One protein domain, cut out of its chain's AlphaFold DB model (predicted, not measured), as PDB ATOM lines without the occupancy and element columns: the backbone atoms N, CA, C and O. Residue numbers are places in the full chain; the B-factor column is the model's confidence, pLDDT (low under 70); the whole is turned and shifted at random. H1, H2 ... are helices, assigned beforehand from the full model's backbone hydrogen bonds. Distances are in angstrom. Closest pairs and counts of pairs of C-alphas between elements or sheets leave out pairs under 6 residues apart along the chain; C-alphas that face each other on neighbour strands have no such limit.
ATOM      1  N   ARG A   6     -15.538  35.040 -52.967       70.62
ATOM      2  CA  ARG A   6     -16.463  34.507 -53.949       70.62
ATOM      3  C   ARG A   6     -15.813  34.203 -55.299       70.62
ATOM      4  O   ARG A   6     -16.193  33.214 -55.916       70.62
ATOM      5  N   ASP A   7     -14.817  34.978 -55.721       74.19
ATOM      6  CA  ASP A   7     -14.045  34.703 -56.940       74.19
ATOM      7  C   ASP A   7     -13.166  33.455 -56.771       74.19
ATOM      8  O   ASP A   7     -13.050  32.646 -57.691       74.19
ATOM      9  N   VAL A   8     -12.601  33.254 -55.574       73.50
ATOM     10  CA  VAL A   8     -11.852  32.034 -55.219       73.50
ATOM     11  C   VAL A   8     -12.758  30.813 -55.253       73.50
ATOM     12  O   VAL A   8     -12.419  29.807 -55.873       73.50
ATOM     13  N   VAL A   9     -13.927  30.901 -54.613       73.56
ATOM     14  CA  VAL A   9     -14.881  29.788 -54.569       73.56
ATOM     15  C   VAL A   9     -15.411  29.475 -55.972       73.56
ATOM     16  O   VAL A   9     -15.457  28.307 -56.349       73.56
ATOM     17  N   ALA A  10     -15.760  30.492 -56.767       75.62
ATOM     18  CA  ALA A  10     -16.261  30.299 -58.127       75.62
ATOM     19  C   ALA A  10     -15.241  29.595 -59.031       75.62
ATOM     20  O   ALA A  10     -15.605  28.680 -59.768       75.62
ATOM     21  N   ASP A  11     -13.968  29.974 -58.940       75.81
ATOM     22  CA  ASP A  11     -12.892  29.363 -59.721       75.81
ATOM     23  C   ASP A  11     -12.611  27.906 -59.298       75.81
ATOM     24  O   ASP A  11     -12.442  27.024 -60.141       75.81
ATOM     25  N   VAL A  12     -12.626  27.610 -57.993       76.94
ATOM     26  CA  VAL A  12     -12.431  26.239 -57.487       76.94
ATOM     27  C   VAL A  12     -13.603  25.329 -57.867       76.94
ATOM     28  O   VAL A  12     -13.385  24.211 -58.340       76.94
ATOM     29  N   VAL A  13     -14.843  25.801 -57.712       77.38
ATOM     30  CA  VAL A  13     -16.043  25.019 -58.051       77.38
ATOM     31  C   VAL A  13     -16.159  24.808 -59.559       77.38
ATOM     32  O   VAL A  13     -16.470  23.700 -59.983       77.38
ATOM     33  N   ALA A  14     -15.825  25.802 -60.389       78.00
ATOM     34  CA  ALA A  14     -15.816  25.637 -61.844       78.00
ATOM     35  C   ALA A  14     -14.877  24.514 -62.312       78.00
ATOM     36  O   ALA A  14     -15.175  23.834 -63.294       78.00
ATOM     37  N   ARG A  15     -13.755  24.316 -61.609       74.69
ATOM     38  CA  ARG A  15     -12.753  23.299 -61.942       74.69
ATOM     39  C   ARG A  15     -13.085  21.918 -61.379       74.69
ATOM     40  O   ARG A  15     -12.905  20.940 -62.093       74.69
ATOM     41  N   GLN A  16     -13.574  21.840 -60.139       74.00
ATOM     42  CA  GLN A  16     -13.740  20.555 -59.441       74.00
ATOM     43  C   GLN A  16     -15.178  20.042 -59.358       74.00
ATOM     44  O   GLN A  16     -15.393  18.837 -59.266       74.00
ATOM     45  N   ALA A  17     -16.173  20.924 -59.409       74.88
ATOM     46  CA  ALA A  17     -17.582  20.555 -59.324       74.88
ATOM     47  C   ALA A  17     -18.434  21.454 -60.239       74.88
ATOM     48  O   ALA A  17     -19.284  22.204 -59.760       74.88
ATOM     49  N   PRO A  18     -18.246  21.394 -61.574       71.62
ATOM     50  CA  PRO A  18     -18.934  22.293 -62.504       71.62
ATOM     51  C   PRO A  18     -20.462  22.146 -62.461       71.62
ATOM     52  O   PRO A  18     -21.189  23.090 -62.761       71.62
ATOM     53  N   HIS A  19     -20.962  20.980 -62.046       69.31
ATOM     54  CA  HIS A  19     -22.387  20.727 -61.837       69.31
ATOM     55  C   HIS A  19     -22.974  21.500 -60.641       69.31
ATOM     56  O   HIS A  19     -24.186  21.686 -60.591       69.31
ATOM     57  N   GLU A  20     -22.145  21.996 -59.713       74.50
ATOM     58  CA  GLU A  20     -22.563  22.854 -58.596       74.50
ATOM     59  C   GLU A  20     -22.547  24.359 -58.954       74.50
ATOM     60  O   GLU A  20     -22.986  25.192 -58.161       74.50
ATOM     61  N   LEU A  21     -22.119  24.749 -60.165       73.06
ATOM     62  CA  LEU A  21     -22.149  26.152 -60.609       73.06
ATOM     63  C   LEU A  21     -23.541  26.811 -60.537       73.06
ATOM     64  O   LEU A  21     -23.608  27.971 -60.122       73.06
ATOM     65  N   PRO A  22     -24.655  26.129 -60.874       71.50
ATOM     66  CA  PRO A  22     -25.993  26.692 -60.689       71.50
ATOM     67  C   PRO A  22     -26.311  27.031 -59.223       71.50
ATOM     68  O   PRO A  22     -27.013  28.006 -58.960       71.50
ATOM     69  N   LEU A  23     -25.756  26.288 -58.256       68.25
ATOM     70  CA  LEU A  23     -25.924  26.577 -56.827       68.25
ATOM     71  C   LEU A  23     -25.162  27.841 -56.426       68.25
ATOM     72  O   LEU A  23     -25.713  28.702 -55.738       68.25
ATOM     73  N   LEU A  24     -23.931  28.007 -56.917       67.88
ATOM     74  CA  LEU A  24     -23.174  29.249 -56.740       67.88
ATOM     75  C   LEU A  24     -23.868  30.458 -57.374       67.88
ATOM     76  O   LEU A  24     -23.820  31.549 -56.810       67.88
ATOM     77  N   GLN A  25     -24.532  30.278 -58.516       73.44
ATOM     78  CA  GLN A  25     -25.338  31.326 -59.149       73.44
ATOM     79  C   GLN A  25     -26.585  31.680 -58.327       73.44
ATOM     80  O   GLN A  25     -26.971  32.844 -58.293       73.44
ATOM     81  N   GLY A  26     -27.187  30.721 -57.619       67.75
ATOM     82  CA  GLY A  26     -28.264  30.994 -56.662       67.75
ATOM     83  C   GLY A  26     -27.778  31.778 -55.437       67.75
ATOM     84  O   GLY A  26     -28.395  32.763 -55.037       67.75
ATOM     85  N   LEU A  27     -26.615  31.405 -54.896       66.25
ATOM     86  CA  LEU A  27     -25.950  32.108 -53.787       66.25
ATOM     87  C   LEU A  27     -25.405  33.480 -54.203       66.25
ATOM     88  O   LEU A  27     -25.109  34.319 -53.356       66.25
ATOM     89  N   ALA A  28     -25.298  33.733 -55.508       64.75
ATOM     90  CA  ALA A  28     -24.757  34.967 -56.037       64.75
ATOM     91  C   ALA A  28     -25.591  36.209 -55.665       64.75
ATOM     92  O   ALA A  28     -25.070  37.328 -55.620       64.75
ATOM     93  N   ALA A  29     -26.881  36.023 -55.403       63.38
ATOM     94  CA  ALA A  29     -27.777  37.099 -54.998       63.38
ATOM     95  C   ALA A  29     -27.654  37.470 -53.509       63.38
ATOM     96  O   ALA A  29     -28.209  38.487 -53.103       63.38
ATOM     97  N   LEU A  30     -26.955  36.658 -52.709       57.00
ATOM     98  CA  LEU A  30     -26.854  36.817 -51.261       57.00
ATOM     99  C   LEU A  30     -25.516  37.442 -50.855       57.00
ATOM    100  O   LEU A  30     -24.472  37.201 -51.472       57.00
ATOM    101  N   GLU A  31     -25.558  38.216 -49.772       59.88
ATOM    102  CA  GLU A  31     -24.361  38.692 -49.078       59.88
ATOM    103  C   GLU A  31     -23.611  37.511 -48.440       59.88
ATOM    104  O   GLU A  31     -24.204  36.482 -48.108       59.88
ATOM    105  N   ALA A  32     -22.293  37.629 -48.254       60.44
ATOM    106  CA  ALA A  32     -21.454  36.474 -47.915       60.44
ATOM    107  C   ALA A  32     -21.827  35.779 -46.588       60.44
ATOM    108  O   ALA A  32     -21.768  34.549 -46.488       60.44
ATOM    109  N   ASP A  33     -22.258  36.552 -45.588       53.00
ATOM    110  CA  ASP A  33     -22.755  36.027 -44.311       53.00
ATOM    111  C   ASP A  33     -24.129  35.346 -44.448       53.00
ATOM    112  O   ASP A  33     -24.428  34.394 -43.725       53.00
ATOM    113  N   GLU A  34     -24.957  35.795 -45.392       58.19
ATOM    114  CA  GLU A  34     -26.288  35.246 -45.661       58.19
ATOM    115  C   GLU A  34     -26.199  33.939 -46.459       58.19
ATOM    116  O   GLU A  34     -26.858  32.958 -46.113       58.19
ATOM    117  N   ALA A  35     -25.284  33.873 -47.430       63.84
ATOM    118  CA  ALA A  35     -24.888  32.637 -48.099       63.84
ATOM    119  C   ALA A  35     -24.389  31.589 -47.086       63.84
ATOM    120  O   ALA A  35     -24.827  30.440 -47.100       63.84
ATOM    121  N   LEU A  36     -23.538  31.990 -46.137       63.69
ATOM    122  CA  LEU A  36     -23.045  31.104 -45.080       63.69
ATOM    123  C   LEU A  36     -24.169  30.630 -44.141       63.69
ATOM    124  O   LEU A  36     -24.172  29.476 -43.712       63.69
ATOM    125  N   ALA A  37     -25.122  31.505 -43.807       61.91
ATOM    126  CA  ALA A  37     -26.276  31.157 -42.981       61.91
ATOM    127  C   ALA A  37     -27.225  30.178 -43.692       61.91
ATOM    128  O   ALA A  37     -27.716  29.243 -43.055       61.91
ATOM    129  N   ALA A  38     -27.431  30.355 -45.001       61.31
ATOM    130  CA  ALA A  38     -28.221  29.457 -45.838       61.31
ATOM    131  C   ALA A  38     -27.575  28.065 -45.933       61.31
ATOM    132  O   ALA A  38     -28.240  27.062 -45.710       61.31
ATOM    133  N   LEU A  39     -26.256  27.996 -46.136       63.81
ATOM    134  CA  LEU A  39     -25.510  26.733 -46.230       63.81
ATOM    135  C   LEU A  39     -25.383  25.982 -44.892       63.81
ATOM    136  O   LEU A  39     -25.060  24.796 -44.870       63.81
ATOM    137  N   ARG A  40     -25.628  26.659 -43.762       63.50
ATOM    138  CA  ARG A  40     -25.642  26.060 -42.415       63.50
ATOM    139  C   ARG A  40     -27.002  25.491 -42.008       63.50
ATOM    140  O   ARG A  40     -27.061  24.787 -41.001       63.50
ATOM    141  N   ARG A  41     -28.085  25.797 -42.730       54.44
ATOM    142  CA  ARG A  41     -29.428  25.257 -42.475       54.44
ATOM    143  C   ARG A  41     -29.798  24.274 -43.589       54.44
ATOM    144  O   ARG A  41     -30.130  24.736 -44.672       54.44
ATOM    145  N   PRO A  42     -29.770  22.953 -43.341       54.00
ATOM    146  CA  PRO A  42     -30.058  21.988 -44.395       54.00
ATOM    147  C   PRO A  42     -31.548  21.858 -44.745       54.00
ATOM    148  O   PRO A  42     -31.847  21.379 -45.826       54.00
ATOM    149  N   ASP A  43     -32.486  22.269 -43.883       46.53
ATOM    150  CA  ASP A  43     -33.862  21.764 -43.991       46.53
ATOM    151  C   ASP A  43     -34.943  22.850 -44.083       46.53
ATOM    152  O   ASP A  43     -35.295  23.516 -43.104       46.53
ATOM    153  N   VAL A  58     -21.582  19.492 -51.843       63.84
ATOM    154  CA  VAL A  58     -20.594  19.242 -50.796       63.84
ATOM    155  C   VAL A  58     -19.460  20.219 -50.984       63.84
ATOM    156  O   VAL A  58     -18.996  20.809 -50.007       63.84
ATOM    157  N   VAL A  59     -19.045  20.427 -52.231       64.81
ATOM    158  CA  VAL A  59     -17.842  21.187 -52.551       64.81
ATOM    159  C   VAL A  59     -18.083  22.671 -52.308       64.81
ATOM    160  O   VAL A  59     -17.311  23.303 -51.591       64.81
ATOM    161  N   THR A  60     -19.192  23.216 -52.800       73.81
ATOM    162  CA  THR A  60     -19.564  24.626 -52.636       73.81
ATOM    163  C   THR A  60     -19.641  25.053 -51.162       73.81
ATOM    164  O   THR A  60     -18.910  25.974 -50.787       73.81
ATOM    165  N   PRO A  61     -20.432  24.405 -50.278       70.88
ATOM    166  CA  PRO A  61     -20.471  24.793 -48.868       70.88
ATOM    167  C   PRO A  61     -19.183  24.518 -48.107       70.88
ATOM    168  O   PRO A  61     -18.845  25.283 -47.204       70.88
ATOM    169  N   LEU A  62     -18.454  23.452 -48.446       67.62
ATOM    170  CA  LEU A  62     -17.182  23.139 -47.804       67.62
ATOM    171  C   LEU A  62     -16.129  24.205 -48.117       67.62
ATOM    172  O   LEU A  62     -15.539  24.772 -47.198       67.62
ATOM    173  N   VAL A  63     -15.910  24.493 -49.401       70.88
ATOM    174  CA  VAL A  63     -14.908  25.466 -49.847       70.88
ATOM    175  C   VAL A  63     -15.275  26.858 -49.341       70.88
ATOM    176  O   VAL A  63     -14.416  27.543 -48.792       70.88
ATOM    177  N   TRP A  64     -16.551  27.250 -49.420       73.12
ATOM    178  CA  TRP A  64     -17.014  28.535 -48.894       73.12
ATOM    179  C   TRP A  64     -16.730  28.685 -47.393       73.12
ATOM    180  O   TRP A  64     -16.149  29.684 -46.972       73.12
ATOM    181  N   LEU A  65     -17.095  27.686 -46.580       72.88
ATOM    182  CA  LEU A  65     -16.910  27.732 -45.128       72.88
ATOM    183  C   LEU A  65     -15.429  27.753 -44.736       72.88
ATOM    184  O   LEU A  65     -15.050  28.479 -43.820       72.88
ATOM    185  N   VAL A  66     -14.586  26.976 -45.420       71.75
ATOM    186  CA  VAL A  66     -13.154  26.930 -45.106       71.75
ATOM    187  C   VAL A  66     -12.445  28.217 -45.523       71.75
ATOM    188  O   VAL A  66     -11.613  28.715 -44.766       71.75
ATOM    189  N   VAL A  67     -12.774  28.787 -46.685       70.75
ATOM    190  CA  VAL A  67     -12.176  30.056 -47.132       70.75
ATOM    191  C   VAL A  67     -12.625  31.219 -46.235       70.75
ATOM    192  O   VAL A  67     -11.789  32.033 -45.840       70.75
ATOM    193  N   ASP A  68     -13.900  31.270 -45.836       71.62
ATOM    194  CA  ASP A  68     -14.421  32.251 -44.869       71.62
ATOM    195  C   ASP A  68     -13.733  32.130 -43.493       71.62
ATOM    196  O   ASP A  68     -13.276  33.124 -42.923       71.62
ATOM    197  N   GLU A  69     -13.560  30.906 -42.983       70.31
ATOM    198  CA  GLU A  69     -12.850  30.648 -41.723       70.31
ATOM    199  C   GLU A  69     -11.361  31.020 -41.806       70.31
ATOM    200  O   GLU A  69     -10.811  31.589 -40.857       70.31
ATOM    201  N   ALA A  70     -10.702  30.751 -42.936       67.56
ATOM    202  CA  ALA A  70      -9.317  31.151 -43.174       67.56
ATOM    203  C   ALA A  70      -9.171  32.681 -43.173       67.56
ATOM    204  O   ALA A  70      -8.270  33.217 -42.519       67.56
ATOM    205  N   CYS A  71     -10.104  33.388 -43.818       65.75
ATOM    206  CA  CYS A  71     -10.149  34.848 -43.809       65.75
ATOM    207  C   CYS A  71     -10.340  35.393 -42.385       65.75
ATOM    208  O   CYS A  71      -9.566  36.241 -41.934       65.75
ATOM    209  N   ARG A  72     -11.312  34.865 -41.629       69.06
ATOM    210  CA  ARG A  72     -11.581  35.284 -40.239       69.06
ATOM    211  C   ARG A  72     -10.419  34.969 -39.293       69.06
ATOM    212  O   ARG A  72     -10.064  35.808 -38.461       69.06
ATOM    213  N   SER A  73      -9.783  33.808 -39.444       64.56
ATOM    214  CA  SER A  73      -8.612  33.396 -38.655       64.56
ATOM    215  C   SER A  73      -7.415  34.317 -38.886       64.56
ATOM    216  O   SER A  73      -6.722  34.700 -37.939       64.56
ATOM    217  N   ALA A  74      -7.183  34.729 -40.134       61.56
ATOM    218  CA  ALA A  74      -6.101  35.642 -40.467       61.56
ATOM    219  C   ALA A  74      -6.341  37.062 -39.918       61.56
ATOM    220  O   ALA A  74      -5.413  37.673 -39.377       61.56
ATOM    221  N   VAL A  75      -7.588  37.551 -39.955       63.28
ATOM    222  CA  VAL A  75      -7.988  38.812 -39.299       63.28
ATOM    223  C   VAL A  75      -7.770  38.734 -37.783       63.28
ATOM    224  O   VAL A  75      -7.179  39.643 -37.197       63.28
ATOM    225  N   GLY A  76      -8.163  37.628 -37.139       59.16
ATOM    226  CA  GLY A  76      -7.935  37.401 -35.706       59.16
ATOM    227  C   GLY A  76      -6.450  37.441 -35.327       59.16
ATOM    228  O   GLY A  76      -6.057  38.164 -34.409       59.16
ATOM    229  N   ALA A  77      -5.602  36.750 -36.094       60.38
ATOM    230  CA  ALA A  77      -4.156  36.728 -35.881       60.38
ATOM    231  C   ALA A  77      -3.485  38.096 -36.122       60.38
ATOM    232  O   ALA A  77      -2.475  38.416 -35.487       60.38
ATOM    233  N   ALA A  78      -4.008  38.922 -37.032       55.88
ATOM    234  CA  ALA A  78      -3.523  40.288 -37.252       55.88
ATOM    235  C   ALA A  78      -3.869  41.219 -36.074       55.88
ATOM    236  O   ALA A  78      -3.036  42.022 -35.637       55.88
ATOM    237  N   VAL A  79      -5.068  41.068 -35.502       59.12
ATOM    238  CA  VAL A  79      -5.507  41.814 -34.311       59.12
ATOM    239  C   VAL A  79      -4.682  41.429 -33.081       59.12
ATOM    240  O   VAL A  79      -4.286  42.305 -32.312       59.12
ATOM    241  N   GLU A  80      -4.364  40.146 -32.893       58.00
ATOM    242  CA  GLU A  80      -3.523  39.689 -31.779       58.00
ATOM    243  C   GLU A  80      -2.077  40.182 -31.883       58.00
ATOM    244  O   GLU A  80      -1.531  40.670 -30.891       58.00
ATOM    245  N   ARG A  81      -1.490  40.156 -33.088       57.78
ATOM    246  CA  ARG A  81      -0.161  40.733 -33.357       57.78
ATOM    247  C   ARG A  81      -0.124  42.241 -33.107       57.78
ATOM    248  O   ARG A  81       0.817  42.740 -32.497       57.78
ATOM    249  N   SER A  82      -1.183  42.951 -33.485       54.00
ATOM    250  CA  SER A  82      -1.327  44.385 -33.200       54.00
ATOM    251  C   SER A  82      -1.494  44.656 -31.700       54.00
ATOM    252  O   SER A  82      -0.955  45.622 -31.165       54.00
ATOM    253  N   ALA A  83      -2.190  43.773 -30.982       52.78
ATOM    254  CA  ALA A  83      -2.380  43.884 -29.540       52.78
ATOM    255  C   ALA A  83      -1.125  43.522 -28.725       52.78
ATOM    256  O   ALA A  83      -1.000  43.991 -27.595       52.78
ATOM    257  N   ALA A  84      -0.204  42.724 -29.276       55.00
ATOM    258  CA  ALA A  84       1.081  42.400 -28.651       55.00
ATOM    259  C   ALA A  84       2.053  43.599 -28.613       55.00
ATOM    260  O   ALA A  84       2.968  43.612 -27.793       55.00
ATOM    261  N   VAL A 109      -7.799  39.967 -48.851       47.31
ATOM    262  CA  VAL A 109      -7.307  38.733 -48.227       47.31
ATOM    263  C   VAL A 109      -5.902  38.985 -47.649       47.31
ATOM    264  O   VAL A 109      -4.983  39.326 -48.396       47.31
ATOM    265  N   PRO A 110      -5.700  38.875 -46.323       54.62
ATOM    266  CA  PRO A 110      -4.370  38.973 -45.732       54.62
ATOM    267  C   PRO A 110      -3.492  37.809 -46.210       54.62
ATOM    268  O   PRO A 110      -3.958  36.679 -46.328       54.62
ATOM    269  N   SER A 111      -2.205  38.075 -46.444       54.84
ATOM    270  CA  SER A 111      -1.227  37.062 -46.852       54.84
ATOM    271  C   SER A 111      -1.162  35.926 -45.825       54.84
ATOM    272  O   SER A 111      -0.743  36.153 -44.684       54.84
ATOM    273  N   LEU A 112      -1.583  34.727 -46.228       64.69
ATOM    274  CA  LEU A 112      -1.497  33.518 -45.414       64.69
ATOM    275  C   LEU A 112      -0.047  33.022 -45.383       64.69
ATOM    276  O   LEU A 112       0.609  32.943 -46.420       64.69
ATOM    277  N   ASP A 113       0.459  32.691 -44.197       74.31
ATOM    278  CA  ASP A 113       1.756  32.031 -44.055       74.31
ATOM    279  C   ASP A 113       1.666  30.523 -44.377       74.31
ATOM    280  O   ASP A 113       0.586  29.941 -44.495       74.31
ATOM    281  N   ALA A 114       2.819  29.866 -44.524       74.56
ATOM    282  CA  ALA A 114       2.877  28.448 -44.886       74.56
ATOM    283  C   ALA A 114       2.199  27.519 -43.855       74.56
ATOM    284  O   ALA A 114       1.678  26.467 -44.225       74.56
ATOM    285  N   ALA A 115       2.180  27.898 -42.572       74.88
ATOM    286  CA  ALA A 115       1.509  27.125 -41.528       74.88
ATOM    287  C   ALA A 115      -0.018  27.303 -41.589       74.88
ATOM    288  O   ALA A 115      -0.772  26.368 -41.325       74.88
ATOM    289  N   GLN A 116      -0.488  28.486 -41.977       77.00
ATOM    290  CA  GLN A 116      -1.899  28.752 -42.231       77.00
ATOM    291  C   GLN A 116      -2.381  28.009 -43.481       77.00
ATOM    292  O   GLN A 116      -3.446  27.399 -43.440       77.00
ATOM    293  N   LEU A 117      -1.588  27.986 -44.556       82.31
ATOM    294  CA  LEU A 117      -1.912  27.230 -45.771       82.31
ATOM    295  C   LEU A 117      -1.978  25.717 -45.515       82.31
ATOM    296  O   LEU A 117      -2.904  25.065 -45.994       82.31
ATOM    297  N   SER A 118      -1.071  25.155 -44.708       81.38
ATOM    298  CA  SER A 118      -1.129  23.731 -44.344       81.38
ATOM    299  C   SER A 118      -2.317  23.400 -43.435       81.38
ATOM    300  O   SER A 118      -2.950  22.357 -43.594       81.38
ATOM    301  N   ALA A 119      -2.693  24.308 -42.527       77.38
ATOM    302  CA  ALA A 119      -3.895  24.158 -41.710       77.38
ATOM    303  C   ALA A 119      -5.191  24.240 -42.540       77.38
ATOM    304  O   ALA A 119      -6.172  23.569 -42.211       77.38
ATOM    305  N   VAL A 120      -5.205  25.048 -43.608       81.81
ATOM    306  CA  VAL A 120      -6.307  25.095 -44.584       81.81
ATOM    307  C   VAL A 120      -6.373  23.786 -45.367       81.81
ATOM    308  O   VAL A 120      -7.438  23.176 -45.409       81.81
ATOM    309  N   HIS A 121      -5.242  23.313 -45.900       86.00
ATOM    310  CA  HIS A 121      -5.146  22.032 -46.612       86.00
ATOM    311  C   HIS A 121      -5.741  20.876 -45.801       86.00
ATOM    312  O   HIS A 121      -6.664  20.198 -46.254       86.00
ATOM    313  N   ALA A 122      -5.291  20.728 -44.550       82.62
ATOM    314  CA  ALA A 122      -5.738  19.666 -43.655       82.62
ATOM    315  C   ALA A 122      -7.251  19.718 -43.384       82.62
ATOM    316  O   ALA A 122      -7.916  18.683 -43.414       82.62
ATOM    317  N   ARG A 123      -7.815  20.916 -43.173       79.12
ATOM    318  CA  ARG A 123      -9.257  21.094 -42.927       79.12
ATOM    319  C   ARG A 123     -10.116  20.784 -44.147       79.12
ATOM    320  O   ARG A 123     -11.198  20.222 -43.991       79.12
ATOM    321  N   ILE A 124      -9.656  21.139 -45.347       80.81
ATOM    322  CA  ILE A 124     -10.371  20.821 -46.592       80.81
ATOM    323  C   ILE A 124     -10.389  19.315 -46.793       80.81
ATOM    324  O   ILE A 124     -11.453  18.746 -47.024       80.81
ATOM    325  N   LYS A 125      -9.234  18.668 -46.627       82.06
ATOM    326  CA  LYS A 125      -9.103  17.218 -46.749       82.06
ATOM    327  C   LYS A 125      -9.996  16.483 -45.747       82.06
ATOM    328  O   LYS A 125     -10.769  15.617 -46.142       82.06
ATOM    329  N   GLU A 126      -9.944  16.860 -44.471       78.81
ATOM    330  CA  GLU A 126     -10.775  16.260 -43.419       78.81
ATOM    331  C   GLU A 126     -12.274  16.456 -43.692       78.81
ATOM    332  O   GLU A 126     -13.055  15.506 -43.612       78.81
ATOM    333  N   GLY A 127     -12.688  17.667 -44.072       73.56
ATOM    334  CA  GLY A 127     -14.091  17.956 -44.347       73.56
ATOM    335  C   GLY A 127     -14.623  17.319 -45.639       73.56
ATOM    336  O   GLY A 127     -15.818  17.022 -45.700       73.56
ATOM    337  N   ALA A 128     -13.765  17.107 -46.643       76.31
ATOM    338  CA  ALA A 128     -14.091  16.408 -47.885       76.31
ATOM    339  C   ALA A 128     -14.274  14.903 -47.640       76.31
ATOM    340  O   ALA A 128     -15.297  14.337 -48.025       76.31
ATOM    341  N   LEU A 129     -13.343  14.283 -46.907       78.44
ATOM    342  CA  LEU A 129     -13.448  12.883 -46.487       78.44
ATOM    343  C   LEU A 129     -14.691  12.644 -45.620       78.44
ATOM    344  O   LEU A 129     -15.434  11.691 -45.845       78.44
ATOM    345  N   GLY A 130     -14.975  13.544 -44.669       71.88
ATOM    346  CA  GLY A 130     -16.164  13.467 -43.811       71.88
ATOM    347  C   GLY A 130     -17.499  13.581 -44.559       71.88
ATOM    348  O   GLY A 130     -18.543  13.263 -43.993       71.88
ATOM    349  N   ARG A 131     -17.473  14.014 -45.824       75.12
ATOM    350  CA  ARG A 131     -18.636  14.106 -46.716       75.12
ATOM    351  C   ARG A 131     -18.644  13.041 -47.819       75.12
ATOM    352  O   ARG A 131     -19.503  13.093 -48.691       75.12
ATOM    353  N   GLY A 132     -17.727  12.073 -47.763       74.88
ATOM    354  CA  GLY A 132     -17.722  10.908 -48.646       74.88
ATOM    355  C   GLY A 132     -16.939  11.068 -49.950       74.88
ATOM    356  O   GLY A 132     -17.028  10.176 -50.790       74.88
ATOM    357  N   LEU A 133     -16.161  12.146 -50.131       77.81
ATOM    358  CA  LEU A 133     -15.194  12.202 -51.233       77.81
ATOM    359  C   LEU A 133     -14.099  11.157 -50.997       77.81
ATOM    360  O   LEU A 133     -13.666  10.945 -49.862       77.81
ATOM    361  N   ASP A 134     -13.624  10.530 -52.070       84.50
ATOM    362  CA  ASP A 134     -12.458   9.659 -51.986       84.50
ATOM    363  C   ASP A 134     -11.182  10.465 -51.686       84.50
ATOM    364  O   ASP A 134     -11.102  11.676 -51.905       84.50
ATOM    365  N   THR A 135     -10.160   9.780 -51.168       85.00
ATOM    366  CA  THR A 135      -8.903  10.408 -50.739       85.00
ATOM    367  C   THR A 135      -8.218  11.190 -51.855       85.00
ATOM    368  O   THR A 135      -7.683  12.262 -51.588       85.00
ATOM    369  N   THR A 136      -8.252  10.692 -53.092       85.56
ATOM    370  CA  THR A 136      -7.602  11.342 -54.236       85.56
ATOM    371  C   THR A 136      -8.326  12.637 -54.592       85.56
ATOM    372  O   THR A 136      -7.685  13.676 -54.751       85.56
ATOM    373  N   ALA A 137      -9.660  12.606 -54.649       72.75
ATOM    374  CA  ALA A 137     -10.478  13.793 -54.885       72.75
ATOM    375  C   ALA A 137     -10.345  14.831 -53.755       72.75
ATOM    376  O   ALA A 137     -10.256  16.030 -54.022       72.75
ATOM    377  N   ALA A 138     -10.280  14.387 -52.495       80.25
ATOM    378  CA  ALA A 138     -10.087  15.261 -51.338       80.25
ATOM    379  C   ALA A 138      -8.712  15.960 -51.347       80.25
ATOM    380  O   ALA A 138      -8.629  17.149 -51.032       80.25
ATOM    381  N   GLU A 139      -7.649  15.245 -51.730       85.94
ATOM    382  CA  GLU A 139      -6.297  15.804 -51.889       85.94
ATOM    383  C   GLU A 139      -6.271  16.860 -53.003       85.94
ATOM    384  O   GLU A 139      -5.864  17.997 -52.774       85.94
ATOM    385  N   ALA A 140      -6.811  16.522 -54.181       79.38
ATOM    386  CA  ALA A 140      -6.853  17.420 -55.333       79.38
ATOM    387  C   ALA A 140      -7.674  18.694 -55.061       79.38
ATOM    388  O   ALA A 140      -7.343  19.778 -55.553       79.38
ATOM    389  N   LEU A 141      -8.742  18.587 -54.266       78.44
ATOM    390  CA  LEU A 141      -9.526  19.736 -53.823       78.44
ATOM    391  C   LEU A 141      -8.722  20.640 -52.876       78.44
ATOM    392  O   LEU A 141      -8.725  21.861 -53.044       78.44
ATOM    393  N   ALA A 142      -8.016  20.057 -51.903       83.12
ATOM    394  CA  ALA A 142      -7.193  20.802 -50.954       83.12
ATOM    395  C   ALA A 142      -6.028  21.531 -51.647       83.12
ATOM    396  O   ALA A 142      -5.814  22.721 -51.394       83.12
ATOM    397  N   ASP A 143      -5.342  20.864 -52.577       86.44
ATOM    398  CA  ASP A 143      -4.251  21.448 -53.364       86.44
ATOM    399  C   ASP A 143      -4.739  22.607 -54.239       86.44
ATOM    400  O   ASP A 143      -4.115  23.671 -54.275       86.44
ATOM    401  N   ALA A 144      -5.891  22.448 -54.901       81.00
ATOM    402  CA  ALA A 144      -6.470  23.489 -55.746       81.00
ATOM    403  C   ALA A 144      -6.816  24.762 -54.957       81.00
ATOM    404  O   ALA A 144      -6.578  25.872 -55.445       81.00
ATOM    405  N   VAL A 145      -7.344  24.616 -53.738       80.94
ATOM    406  CA  VAL A 145      -7.669  25.753 -52.866       80.94
ATOM    407  C   VAL A 145      -6.401  26.427 -52.346       80.94
ATOM    408  O   VAL A 145      -6.296  27.651 -52.414       80.94
ATOM    409  N   VAL A 146      -5.408  25.662 -51.883       84.50
ATOM    410  CA  VAL A 146      -4.131  26.223 -51.408       84.50
ATOM    411  C   VAL A 146      -3.393  26.952 -52.524       84.50
ATOM    412  O   VAL A 146      -2.941  28.076 -52.311       84.50
ATOM    413  N   ALA A 147      -3.319  26.366 -53.722       82.06
ATOM    414  CA  ALA A 147      -2.715  27.007 -54.885       82.06
ATOM    415  C   ALA A 147      -3.412  28.333 -55.206       82.06
ATOM    416  O   ALA A 147      -2.753  29.337 -55.471       82.06
ATOM    417  N   ARG A 148      -4.747  28.373 -55.127       76.56
ATOM    418  CA  ARG A 148      -5.498  29.596 -55.412       76.56
ATOM    419  C   ARG A 148      -5.266  30.690 -54.369       76.56
ATOM    420  O   ARG A 148      -5.065  31.838 -54.761       76.56
ATOM    421  N   LEU A 149      -5.243  30.325 -53.086       77.69
ATOM    422  CA  LEU A 149      -4.970  31.239 -51.972       77.69
ATOM    423  C   LEU A 149      -3.526  31.761 -51.986       77.69
ATOM    424  O   LEU A 149      -3.291  32.931 -51.695       77.69
ATOM    425  N   ALA A 150      -2.556  30.924 -52.361       77.88
ATOM    426  CA  ALA A 150      -1.155  31.322 -52.488       77.88
ATOM    427  C   ALA A 150      -0.940  32.350 -53.616       77.88
ATOM    428  O   ALA A 150      -0.129  33.261 -53.472       77.88
ATOM    429  N   MET A 151      -1.704  32.239 -54.707       70.12
ATOM    430  CA  MET A 151      -1.640  33.155 -55.854       70.12
ATOM    431  C   MET A 151      -2.307  34.520 -55.598       70.12
ATOM    432  O   MET A 151      -2.109  35.447 -56.379       70.12
ATOM    433  N   GLU A 152      -3.085  34.661 -54.521       64.44
ATOM    434  CA  GLU A 152      -3.710  35.924 -54.093       64.44
ATOM    435  C   GLU A 152      -2.954  36.663 -52.983       64.44
ATOM    436  O   GLU A 152      -3.325  37.785 -52.630       64.44
ATOM    437  N   GLY A 153      -1.866  36.086 -52.465       50.91
ATOM    438  CA  GLY A 153      -0.910  36.820 -51.636       50.91
ATOM    439  C   GLY A 153      -0.264  37.973 -52.423       50.91
ATOM    440  O   GLY A 153      -0.158  37.891 -53.649       50.91
TER     441      GLY A 153
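Overview. This is residues 6 to 43, 58 to 84 and 109 to 153 of the 251 residues of the protein "Circumsporozoite protein" of Streptomyces venezuelae (strain ATCC 10712 / CBS 650.69 / DSM 40230 / JCM 4526 / NBRC 13096 / PD 04745) (UniProt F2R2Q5). Four helices, H1, H4, H5 and H6, make an up-and-down bundle, each running against the one before it in the chain; residues 79 to 84 of the long H4 stick out. H2 folds back on H1, and H3 packs on residues 61 to 65 of H4. The 110 printed residues have six named helices, H1 to H6 in order, and no named strand: all helix. The whole is compact, with a radius of gyration of the C-alphas of 14.1 A, and spans 45 by 32 by 25 A.

Arrangement. H1, residues 6 to 16, and H2, residues 18 to 27, form a helical hairpin at 24 degrees, a shallow tilt, their closest C-alphas being Ala 14 and Leu 21, 6.5 A. H4, residues 59 to 84, touches H1 with residues 59 to 67 alone, closest at the C-alphas of Val 9 and Trp 64, 6.2 A, and touches H3, residues 32 to 39, closest at those of Leu 39 and Pro 61, 6.0 A. H5, residues 114 to 129, touches residues 59 to 70 of H4 alone, closest at the C-alphas of Val 66 and Ile 124, 6.9 A, opposite ways at a shallow tilt of 30 degrees. H6, residues 135 to 150, forms a helical hairpin with H5, closest at the C-alphas of His 121 and Ala 142, 5.0 A, and touches H1, closest at those of Val 12 and Val 145, 6.7 A. Every O i to N i+4 pair is within hydrogen-bond range in H1, H3, H4, H5 and H6, and 4 of 6 in H2.

Along the chain. H1 begins at C-alpha 6 (-16.463, 34.507, -53.949). H4 is 37.1 A long, H5 22.6 A and H6 22.4 A, ending at C-alpha 150 (-1.155, 31.322, -52.488).

Size, cuts and confidence. Residues 44 to 57 and 85 to 108 are not printed, with C-alpha gaps of 15.1 A and 21.6 A. No link printed whole is long. Mean pLDDT of the printed part is 70.3; 45 residues are under 70, among them 26 to 43 and 70 to 84.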